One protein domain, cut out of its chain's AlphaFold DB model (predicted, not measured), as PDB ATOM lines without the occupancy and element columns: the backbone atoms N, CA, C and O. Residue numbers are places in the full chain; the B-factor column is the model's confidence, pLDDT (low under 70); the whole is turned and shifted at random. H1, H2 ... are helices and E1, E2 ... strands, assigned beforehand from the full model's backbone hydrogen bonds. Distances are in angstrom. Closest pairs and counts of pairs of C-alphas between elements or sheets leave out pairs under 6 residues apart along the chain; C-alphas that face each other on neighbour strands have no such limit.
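AT A GLANCE: This is residues 14 to 91 of the 91 residues of the protein "CorC_HlyC domain-containing protein" of Pseudomonas fluorescens (UniProt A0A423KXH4). A strongly twisted wall of five strands has helix H2 packed on it, chiefly at E5, while the smaller helix H1 only grazes the sheet, near E2. A long link joins the two helices. The 78 printed residues hold E1, E2, H1, H2, E3, E4 and E5 along the chain; the sheet's order is E1, E2, E5, E4, E3, all antiparallel. The class is mixed, helices and strands; the whole is compact and rounded, with a radius of gyration of the C-alphas of 11.1 A and spans of 29 by 27 by 20 A.

HOW THE PARTS SIT: E1, residues 14 to 16, forms a hairpin with E2, residues 19 to 23; N 14 and O 21 are 2.8 A apart. E2 is the antiparallel neighbour of E5, residues 82 to 90, with N 20 and O 88 at 2.8 A. H1, residues 28 to 35, only grazes the sheet with residues 31 to 35; its closest C-alphas to E2 are Ile 35 and Phe 20, 7.9 A apart. H2, residues 48 to 56, is on the sheet, and its closest C-alphas to E5 are Ala 49 and Val 83, 5.2 A apart. H1 and H2 are close but not clearly touching, with the C-alphas of Leu 28 and Leu 48 at 5.9 A, and about perpendicular at 73 degrees. E3, residues 65 to 68, E4, residues 71 to 79, and E5 form a meander, each strand the antiparallel neighbour of the one before; N 66 and O 73, and N 74 and O 87, are each 2.8 A apart. In H1 and H2 every O i to N i+4 pair is within hydrogen-bond range.

IN THESE COORDINATES: E1 begins at C-alpha 14, (147.122, 192.352, 163.464). H1 measures 10.3 A and H2 11.9 A. E4, 23.3 A long, bends by 50 degrees at residue 76; E5, 23.2 A long, bends by 56 degrees at residue 85 and ends at C-alpha 90, (148.400, 204.677, 171.171).

THE WHOLE: The two C-alphas farthest apart, of Asp 17 and Asp 43, are 32.7 A apart. The printed part has no cut; the link from H1 to H2, residues 36 to 47, is long. No printed residue is under 70 in pLDDT.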
ATOM      1  N   VAL A  14     148.314 192.077 164.267       90.75
ATOM      2  CA  VAL A  14     147.122 192.352 163.464       90.75
ATOM      3  C   VAL A  14     146.699 193.790 163.725       90.75
ATOM      4  O   VAL A  14     146.410 194.155 164.864       90.75
ATOM      5  N   ALA A  15     146.666 194.621 162.687       89.94
ATOM      6  CA  ALA A  15     146.101 195.960 162.794       89.94
ATOM      7  C   ALA A  15     144.578 195.872 162.996       89.94
ATOM      8  O   ALA A  15     143.897 195.075 162.354       89.94
ATOM      9  N   THR A  16     144.053 196.691 163.896       87.81
ATOM     10  CA  THR A  16     142.631 196.771 164.250       87.81
ATOM     11  C   THR A  16     142.185 198.226 164.266       87.81
ATOM     12  O   THR A  16     143.014 199.134 164.193       87.81
ATOM     13  N   ASP A  17     140.882 198.463 164.404       83.00
ATOM     14  CA  ASP A  17     140.361 199.823 164.467       83.00
ATOM     15  C   ASP A  17     140.809 200.532 165.766       83.00
ATOM     16  O   ASP A  17     140.389 200.219 166.892       83.00
ATOM     17  N   GLY A  18     141.769 201.444 165.603       83.25
ATOM     18  CA  GLY A  18     142.399 202.199 166.683       83.25
ATOM     19  C   GLY A  18     143.462 201.445 167.488       83.25
ATOM     20  O   GLY A  18     143.679 201.795 168.645       83.25
ATOM     21  N   GLY A  19     144.100 200.398 166.949       90.50
ATOM     22  CA  GLY A  19     145.184 199.704 167.653       90.50
ATOM     23  C   GLY A  19     145.766 198.492 166.939       90.50
ATOM     24  O   GLY A  19     145.408 198.182 165.808       90.50
ATOM     25  N   PHE A  20     146.619 197.753 167.640       93.38
ATOM     26  CA  PHE A  20     147.274 196.547 167.144       93.38
ATOM     27  C   PHE A  20     147.069 195.391 168.121       93.38
ATOM     28  O   PHE A  20     147.429 195.486 169.292       93.38
ATOM     29  N   LEU A  21     146.500 194.287 167.646       93.44
ATOM     30  CA  LEU A  21     146.493 193.018 168.364       93.44
ATOM     31  C   LEU A  21     147.844 192.342 168.172       93.44
ATOM     32  O   LEU A  21     148.191 191.940 167.066       93.44
ATOM     33  N   VAL A  22     148.591 192.205 169.255       93.75
ATOM     34  CA  VAL A  22     149.954 191.688 169.257       93.75
ATOM     35  C   VAL A  22     150.009 190.390 170.055       93.75
ATOM     36  O   VAL A  22     149.416 190.283 171.132       93.75
ATOM     37  N   SER A  23     150.728 189.404 169.525       93.25
ATOM     38  CA  SER A  23     151.040 188.166 170.235       93.25
ATOM     39  C   SER A  23     151.924 188.456 171.447       93.25
ATOM     40  O   SER A  23     152.952 189.127 171.350       93.25
ATOM     41  N   GLY A  24     151.549 187.909 172.599       91.00
ATOM     42  CA  GLY A  24     152.316 187.997 173.837       91.00
ATOM     43  C   GLY A  24     153.701 187.351 173.729       91.00
ATOM     44  O   GLY A  24     154.622 187.765 174.433       91.00
ATOM     45  N   ALA A  25     153.873 186.387 172.820       90.38
ATOM     46  CA  ALA A  25     155.155 185.738 172.554       90.38
ATOM     47  C   ALA A  25     156.110 186.597 171.705       90.38
ATOM     48  O   ALA A  25     157.292 186.274 171.608       90.38
ATOM     49  N   LEU A  26     155.627 187.686 171.095       90.75
ATOM     50  CA  LEU A  26     156.444 188.524 170.226       90.75
ATOM     51  C   LEU A  26     157.433 189.373 171.037       90.75
ATOM     52  O   LEU A  26     157.098 189.916 172.097       90.75
ATOM     53  N   ASN A  27     158.657 189.510 170.520       90.94
ATOM     54  CA  ASN A  27     159.700 190.303 171.163       90.94
ATOM     55  C   ASN A  27     159.392 191.800 171.091       90.94
ATOM     56  O   ASN A  27     158.958 192.313 170.059       90.94
ATOM     57  N   LEU A  28     159.711 192.526 172.162       90.06
ATOM     58  CA  LEU A  28     159.520 193.977 172.229       90.06
ATOM     59  C   LEU A  28     160.299 194.722 171.139       90.06
ATOM     60  O   LEU A  28     159.807 195.721 170.623       90.06
ATOM     61  N   SER A  29     161.472 194.220 170.740       88.19
ATOM     62  CA  SER A  29     162.244 194.765 169.615       88.19
ATOM     63  C   SER A  29     161.463 194.711 168.298       88.19
ATOM     64  O   SER A  29     161.365 195.720 167.607       88.19
ATOM     65  N   GLN A  30     160.832 193.576 167.994       89.12
ATOM     66  CA  GLN A  30     160.032 193.394 166.778       89.12
ATOM     67  C   GLN A  30     158.760 194.248 166.807       89.12
ATOM     68  O   GLN A  30     158.374 194.846 165.806       89.12
ATOM     69  N   ILE A  31     158.118 194.362 167.973       90.06
ATOM     70  CA  ILE A  31     156.940 195.224 168.154       90.06
ATOM     71  C   ILE A  31     157.326 196.689 167.941       90.06
ATOM     72  O   ILE A  31     156.612 197.434 167.269       90.06
ATOM     73  N   ARG A  32     158.479 197.106 168.468       88.88
ATOM     74  CA  ARG A  32     159.016 198.451 168.266       88.88
ATOM     75  C   ARG A  32     159.268 198.747 166.791       88.88
ATOM     76  O   ARG A  32     158.911 199.828 166.338       88.88
ATOM     77  N   GLU A  33     159.852 197.809 166.055       87.31
ATOM     78  CA  GLU A  33     160.111 197.958 164.617       87.31
ATOM     79  C   GLU A  33     158.821 198.029 163.792       87.31
ATOM     80  O   GLU A  33     158.749 198.797 162.836       87.31
ATOM     81  N   HIS A  34     157.783 197.280 164.175       87.38
ATOM     82  CA  HIS A  34     156.529 197.230 163.423       87.38
ATOM     83  C   HIS A  34     155.550 198.363 163.734       87.38
ATOM     84  O   HIS A  34     154.949 198.910 162.811       87.38
ATOM     85  N   ILE A  35     155.342 198.689 165.013       88.31
ATOM     86  CA  ILE A  35     154.301 199.640 165.446       88.31
ATOM     87  C   ILE A  35     154.861 200.832 166.228       88.31
ATOM     88  O   ILE A  35     154.103 201.684 166.684       88.31
ATOM     89  N   GLY A  36     156.182 200.919 166.408       85.06
ATOM     90  CA  GLY A  36     156.822 202.037 167.106       85.06
ATOM     91  C   GLY A  36     156.684 202.004 168.630       85.06
ATOM     92  O   GLY A  36     156.992 203.002 169.283       85.06
ATOM     93  N   PHE A  37     156.243 200.882 169.205       86.75
ATOM     94  CA  PHE A  37     156.088 200.706 170.650       86.75
ATOM     95  C   PHE A  37     157.446 200.837 171.360       86.75
ATOM     96  O   PHE A  37     158.322 199.990 171.215       86.75
ATOM     97  N   GLN A  38     157.647 201.912 172.127       82.19
ATOM     98  CA  GLN A  38     158.954 202.270 172.707       82.19
ATOM     99  C   GLN A  38     159.308 201.498 173.992       82.19
ATOM    100  O   GLN A  38     160.181 201.926 174.752       82.19
ATOM    101  N   ALA A  39     158.660 200.365 174.271       82.31
ATOM    102  CA  ALA A  39     159.067 199.538 175.398       82.31
ATOM    103  C   ALA A  39     160.457 198.942 175.148       82.31
ATOM    104  O   ALA A  39     160.722 198.318 174.120       82.31
ATOM    105  N   LYS A  40     161.357 199.150 176.110       78.50
ATOM    106  CA  LYS A  40     162.702 198.579 176.073       78.50
ATOM    107  C   LYS A  40     162.651 197.159 176.615       78.50
ATOM    108  O   LYS A  40     162.162 196.963 177.723       78.50
ATOM    109  N   ALA A  41     163.178 196.211 175.847       81.25
ATOM    110  CA  ALA A  41     163.512 194.896 176.374       81.25
ATOM    111  C   ALA A  41     164.585 195.039 177.463       81.25
ATOM    112  O   ALA A  41     165.510 195.843 177.319       81.25
ATOM    113  N   THR A  42     164.435 194.279 178.540       82.25
ATOM    114  CA  THR A  42     165.389 194.181 179.648       82.25
ATOM    115  C   THR A  42     165.788 192.718 179.837       82.25
ATOM    116  O   THR A  42     165.238 191.826 179.185       82.25
ATOM    117  N   ASP A  43     166.733 192.455 180.739       81.75
ATOM    118  CA  ASP A  43     167.105 191.079 181.088       81.75
ATOM    119  C   ASP A  43     165.951 190.324 181.780       81.75
ATOM    120  O   ASP A  43     165.849 189.106 181.654       81.75
ATOM    121  N   ASP A  44     165.035 191.049 182.434       78.75
ATOM    122  CA  ASP A  44     163.869 190.478 183.122       78.75
ATOM    123  C   ASP A  44     162.711 190.146 182.168       78.75
ATOM    124  O   ASP A  44     161.903 189.256 182.440       78.75
ATOM    125  N   TYR A  45     162.590 190.875 181.053       86.56
ATOM    126  CA  TYR A  45     161.532 190.655 180.072       86.56
ATOM    127  C   TYR A  45     161.960 191.056 178.654       86.56
ATOM    128  O   TYR A  45     162.392 192.176 178.379       86.56
ATOM    129  N   GLN A  46     161.754 190.137 177.710       90.06
ATOM    130  CA  GLN A  46     162.067 190.353 176.289       90.06
ATOM    131  C   GLN A  46     160.821 190.401 175.397       90.06
ATOM    132  O   GLN A  46     160.850 191.000 174.320       90.06
ATOM    133  N   THR A  47     159.709 189.826 175.859       93.06
ATOM    134  CA  THR A  47     158.448 189.713 175.114       93.06
ATOM    135  C   THR A  47     157.360 190.621 175.676       93.06
ATOM    136  O   THR A  47     157.444 191.097 176.813       93.06
ATOM    137  N   LEU A  48     156.298 190.837 174.893       92.19
ATOM    138  CA  LEU A  48     155.147 191.621 175.342       92.19
ATOM    139  C   LEU A  48     154.447 190.998 176.549       92.19
ATOM    140  O   LEU A  48     154.090 191.716 177.480       92.19
ATOM    141  N   ALA A  49     154.289 189.673 176.573       91.25
ATOM    142  CA  ALA A  49     153.730 188.975 177.726       91.25
ATOM    143  C   ALA A  49     154.599 189.176 178.971       91.25
ATOM    144  O   ALA A  49     154.062 189.440 180.042       91.25
ATOM    145  N   GLY A  50     155.928 189.103 178.829       90.94
ATOM    146  CA  GLY A  50     156.860 189.349 179.931       90.94
ATOM    147  C   GLY A  50     156.721 190.760 180.500       90.94
ATOM    148  O   GLY A  50     156.577 190.922 181.710       90.94
ATOM    149  N   LEU A  51     156.668 191.772 179.628       91.06
ATOM    150  CA  LEU A  51     156.436 193.159 180.032       91.06
ATOM    151  C   LEU A  51     155.090 193.322 180.743       91.06
ATOM    152  O   LEU A  51     155.031 193.892 181.828       91.06
ATOM    153  N   VAL A  52     154.008 192.806 180.154       91.62
ATOM    154  CA  VAL A  52     152.660 192.893 180.732       91.62
ATOM    155  C   VAL A  52     152.611 192.236 182.105       91.62
ATOM    156  O   VAL A  52     152.072 192.825 183.032       91.62
ATOM    157  N   MET A  53     153.204 191.054 182.267       89.50
ATOM    158  CA  MET A  53     153.253 190.347 183.548       89.50
ATOM    159  C   MET A  53     154.090 191.098 184.589       89.50
ATOM    160  O   MET A  53     153.663 191.213 185.739       89.50
ATOM    161  N   SER A  54     155.235 191.646 184.175       89.38
ATOM    162  CA  SER A  54     156.108 192.469 185.018       89.38
ATOM    163  C   SER A  54     155.378 193.712 185.539       89.38
ATOM    164  O   SER A  54     155.397 193.990 186.736       89.38
ATOM    165  N   LEU A  55     154.639 194.407 184.667       88.50
ATOM    166  CA  LEU A  55     153.842 195.581 185.037       88.50
ATOM    167  C   LEU A  55     152.607 195.236 185.861       88.50
ATOM    168  O   LEU A  55     152.201 196.007 186.728       88.50
ATOM    169  N   LEU A  56     151.978 194.100 185.566       90.06
ATOM    170  CA  LEU A  56     150.754 193.688 186.230       90.06
ATOM    171  C   LEU A  56     151.016 193.268 187.682       90.06
ATOM    172  O   LEU A  56     150.187 193.557 188.541       90.06
ATOM    173  N   GLY A  57     152.121 192.561 187.956       87.31
ATOM    174  CA  GLY A  57     152.501 192.110 189.304       87.31
ATOM    175  C   GLY A  57     151.520 191.125 189.965       87.31
ATOM    176  O   GLY A  57     151.641 190.820 191.149       87.31
ATOM    177  N   ARG A  58     150.526 190.632 189.218       87.75
ATOM    178  CA  ARG A  58     149.490 189.681 189.652       87.75
ATOM    179  C   ARG A  58     149.084 188.774 188.488       87.75
ATOM    180  O   ARG A  58     149.587 188.922 187.377       87.75
ATOM    181  N   LEU A  59     148.155 187.851 188.734       88.94
ATOM    182  CA  LEU A  59     147.626 186.973 187.688       88.94
ATOM    183  C   LEU A  59     146.932 187.779 186.570       88.94
ATOM    184  O   LEU A  59     146.136 188.672 186.879       88.94
ATOM    185  N   PRO A  60     147.201 187.459 185.289       90.81
ATOM    186  CA  PRO A  60     146.578 188.119 184.152       90.81
ATOM    187  C   PRO A  60     145.100 187.766 184.062       90.81
ATOM    188  O   PRO A  60     144.704 186.609 184.203       90.81
ATOM    189  N   VAL A  61     144.290 188.789 183.811       92.06
ATOM    190  CA  VAL A  61     142.845 188.671 183.630       92.06
ATOM    191  C   VAL A  61     142.484 189.349 182.317       92.06
ATOM    192  O   VAL A  61     142.940 190.462 182.045       92.06
ATOM    193  N   ILE A  62     141.667 188.674 181.509       94.19
ATOM    194  CA  ILE A  62     141.135 189.217 180.256       94.19
ATOM    195  C   ILE A  62     140.369 190.516 180.545       94.19
ATOM    196  O   ILE A  62     139.629 190.617 181.520       94.19
ATOM    197  N   GLY A  63     140.582 191.531 179.711       92.94
ATOM    198  CA  GLY A  63     140.063 192.885 179.899       92.94
ATOM    199  C   GLY A  63     140.910 193.761 180.827       92.94
ATOM    200  O   GLY A  63     140.648 194.959 180.930       92.94
ATOM    201  N   GLY A  64     141.942 193.208 181.475       92.06
ATOM    202  CA  GLY A  64     142.902 193.981 182.256       92.06
ATOM    203  C   GLY A  64     143.626 195.004 181.381       92.06
ATOM    204  O   GLY A  64     144.164 194.653 180.332       92.06
ATOM    205  N   LYS A  65     143.636 196.267 181.812       92.38
ATOM    206  CA  LYS A  65     144.306 197.368 181.111       92.38
ATOM    207  C   LYS A  65     145.529 197.834 181.883       92.38
ATOM    208  O   LYS A  65     145.485 197.952 183.106       92.38
ATOM    209  N   LEU A  66     146.594 198.114 181.152       91.62
ATOM    210  CA  LEU A  66     147.848 198.649 181.654       91.62
ATOM    211  C   LEU A  66     148.233 199.836 180.783       91.62
ATOM    212  O   LEU A  66     148.210 199.736 179.557       91.62
ATOM    213  N   ASN A  67     148.616 200.935 181.416       89.94
ATOM    214  CA  ASN A  67     149.118 202.102 180.710       89.94
ATOM    215  C   ASN A  67     150.641 202.098 180.771       89.94
ATOM    216  O   ASN A  67     151.235 201.897 181.831       89.94
ATOM    217  N   TRP A  68     151.265 202.317 179.622       86.50
ATOM    218  CA  TRP A  68     152.702 202.419 179.467       86.50
ATOM    219  C   TRP A  68     153.023 203.607 178.568       86.50
ATOM    220  O   TRP A  68     152.885 203.529 177.348       86.50
ATOM    221  N   GLN A  69     153.490 204.705 179.168       87.38
ATOM    222  CA  GLN A  69     153.769 205.953 178.447       87.38
ATOM    223  C   GLN A  69     152.526 206.422 177.659       87.38
ATOM    224  O   GLN A  69     151.461 206.546 178.252       87.38
ATOM    225  N   GLU A  70     152.655 206.650 176.347       89.88
ATOM    226  CA  GLU A  70     151.573 207.036 175.418       89.88
ATOM    227  C   GLU A  70     150.756 205.838 174.901       89.88
ATOM    228  O   GLU A  70     150.069 205.939 173.887       89.88
ATOM    229  N   TRP A  71     150.888 204.664 175.521       91.62
ATOM    230  CA  TRP A  71     150.260 203.439 175.043       91.62
ATOM    231  C   TRP A  71     149.394 202.784 176.111       91.62
ATOM    232  O   TRP A  71     149.793 202.632 177.265       91.62
ATOM    233  N   THR A  72     148.243 202.281 175.690       92.25
ATOM    234  CA  THR A  72     147.376 201.414 176.484       92.25
ATOM    235  C   THR A  72     147.495 199.985 175.980       92.25
ATOM    236  O   THR A  72     147.259 199.692 174.808       92.25
ATOM    237  N   MET A  73     147.811 199.068 176.885       93.38
ATOM    238  CA  MET A  73     147.828 197.631 176.650       93.38
ATOM    239  C   MET A  73     146.610 197.007 177.319       93.38
ATOM    240  O   MET A  73     146.431 197.121 178.529       93.38
ATOM    241  N   THR A  74     145.769 196.331 176.547       94.81
ATOM    242  CA  THR A  74     144.617 195.586 177.062       94.81
ATOM    243  C   THR A  74     144.844 194.100 176.848       94.81
ATOM    244  O   THR A  74     145.081 193.668 175.725       94.81
ATOM    245  N   ILE A  75     144.761 193.309 177.912       95.12
ATOM    246  CA  ILE A  75     144.845 191.850 177.842       95.12
ATOM    247  C   ILE A  75     143.573 191.339 177.167       95.12
ATOM    248  O   ILE A  75     142.476 191.572 177.670       95.12
ATOM    249  N   VAL A  76     143.714 190.656 176.035       94.25
ATOM    250  CA  VAL A  76     142.571 190.144 175.256       94.25
ATOM    251  C   VAL A  76     142.455 188.635 175.378       94.25
ATOM    252  O   VAL A  76     141.346 188.122 175.459       94.25
ATOM    253  N   GLU A  77     143.588 187.937 175.471       93.50
ATOM    254  CA  GLU A  77     143.629 186.485 175.628       93.50
ATOM    255  C   GLU A  77     144.677 186.078 176.666       93.50
ATOM    256  O   GLU A  77     145.774 186.646 176.752       93.50
ATOM    257  N   VAL A  78     144.303 185.085 177.472       93.06
ATOM    258  CA  VAL A  78     145.145 184.466 178.494       93.06
ATOM    259  C   VAL A  78     144.982 182.958 178.384       93.06
ATOM    260  O   VAL A  78     143.861 182.458 178.421       93.06
ATOM    261  N   GLU A  79     146.096 182.242 178.334       90.19
ATOM    262  CA  GLU A  79     146.149 180.784 178.296       90.19
ATOM    263  C   GLU A  79     147.091 180.293 179.393       90.19
ATOM    264  O   GLU A  79     148.183 180.831 179.556       90.19
ATOM    265  N   GLU A  80     146.660 179.328 180.208       85.62
ATOM    266  CA  GLU A  80     147.480 178.750 181.289       85.62
ATOM    267  C   GLU A  80     148.201 179.790 182.180       85.62
ATOM    268  O   GLU A  80     149.331 179.589 182.627       85.62
ATOM    269  N   ARG A  81     147.534 180.919 182.475       84.81
ATOM    270  CA  ARG A  81     148.069 182.065 183.252       84.81
ATOM    271  C   ARG A  81     149.154 182.879 182.537       84.81
ATOM    272  O   ARG A  81     149.835 183.679 183.177       84.81
ATOM    273  N   ARG A  82     149.307 182.710 181.229       86.19
ATOM    274  CA  ARG A  82     150.187 183.496 180.366       86.19
ATOM    275  C   ARG A  82     149.353 184.350 179.434       86.19
ATOM    276  O   ARG A  82     148.337 183.917 178.907       86.19
ATOM    277  N   VAL A  83     149.794 185.580 179.229       92.00
ATOM    278  CA  VAL A  83     149.160 186.482 178.272       92.00
ATOM    279  C   VAL A  83     149.570 186.057 176.866       92.00
ATOM    280  O   VAL A  83     150.746 186.140 176.522       92.00
ATOM    281  N   THR A  84     148.617 185.598 176.063       91.94
ATOM    282  CA  THR A  84     148.866 185.162 174.679       91.94
ATOM    283  C   THR A  84     148.590 186.270 173.681       91.94
ATOM    284  O   THR A  84     149.260 186.339 172.651       91.94
ATOM    285  N   ARG A  85     147.670 187.189 173.996       93.69
ATOM    286  CA  ARG A  85     147.329 188.304 173.112       93.69
ATOM    287  C   ARG A  85     147.031 189.585 173.866       93.69
ATOM    288  O   ARG A  85     146.340 189.590 174.890       93.69
ATOM    289  N   VAL A  86     147.530 190.688 173.319       94.19
ATOM    290  CA  VAL A  86     147.405 192.028 173.895       94.19
ATOM    291  C   VAL A  86     147.013 193.013 172.808       94.19
ATOM    292  O   VAL A  86     147.625 193.059 171.747       94.19
ATOM    293  N   LEU A  87     146.006 193.828 173.085       94.12
ATOM    294  CA  LEU A  87     145.625 194.955 172.253       94.12
ATOM    295  C   LEU A  87     146.419 196.178 172.698       94.12
ATOM    296  O   LEU A  87     146.237 196.671 173.810       94.12
ATOM    297  N   VAL A  88     147.293 196.655 171.824       93.50
ATOM    298  CA  VAL A  88     148.156 197.811 172.041       93.50
ATOM    299  C   VAL A  88     147.574 198.995 171.277       93.50
ATOM    300  O   VAL A  88     147.412 198.940 170.058       93.50
ATOM    301  N   LYS A  89     147.234 200.067 171.989       92.38
ATOM    302  CA  LYS A  89     146.681 201.302 171.423       92.38
ATOM    303  C   LYS A  89     147.564 202.472 171.799       92.38
ATOM    304  O   LYS A  89     148.031 202.517 172.931       92.38
ATOM    305  N   LYS A  90     147.793 203.386 170.862       88.44
ATOM    306  CA  LYS A  90     148.400 204.677 171.171       88.44
ATOM    307  C   LYS A  90     147.278 205.623 171.608       88.44
ATOM    308  O   LYS A  90     146.270 205.677 170.904       88.44
ATOM    309  N   GLU A  91     147.426 206.276 172.756       79.31
ATOM    310  CA  GLU A  91     146.538 207.376 173.175       79.31
ATOM    311  C   GLU A  91     146.927 208.703 172.506       79.31
ATOM    312  O   GLU A  91     148.114 208.871 172.133       79.31
TER     313      GLU A  91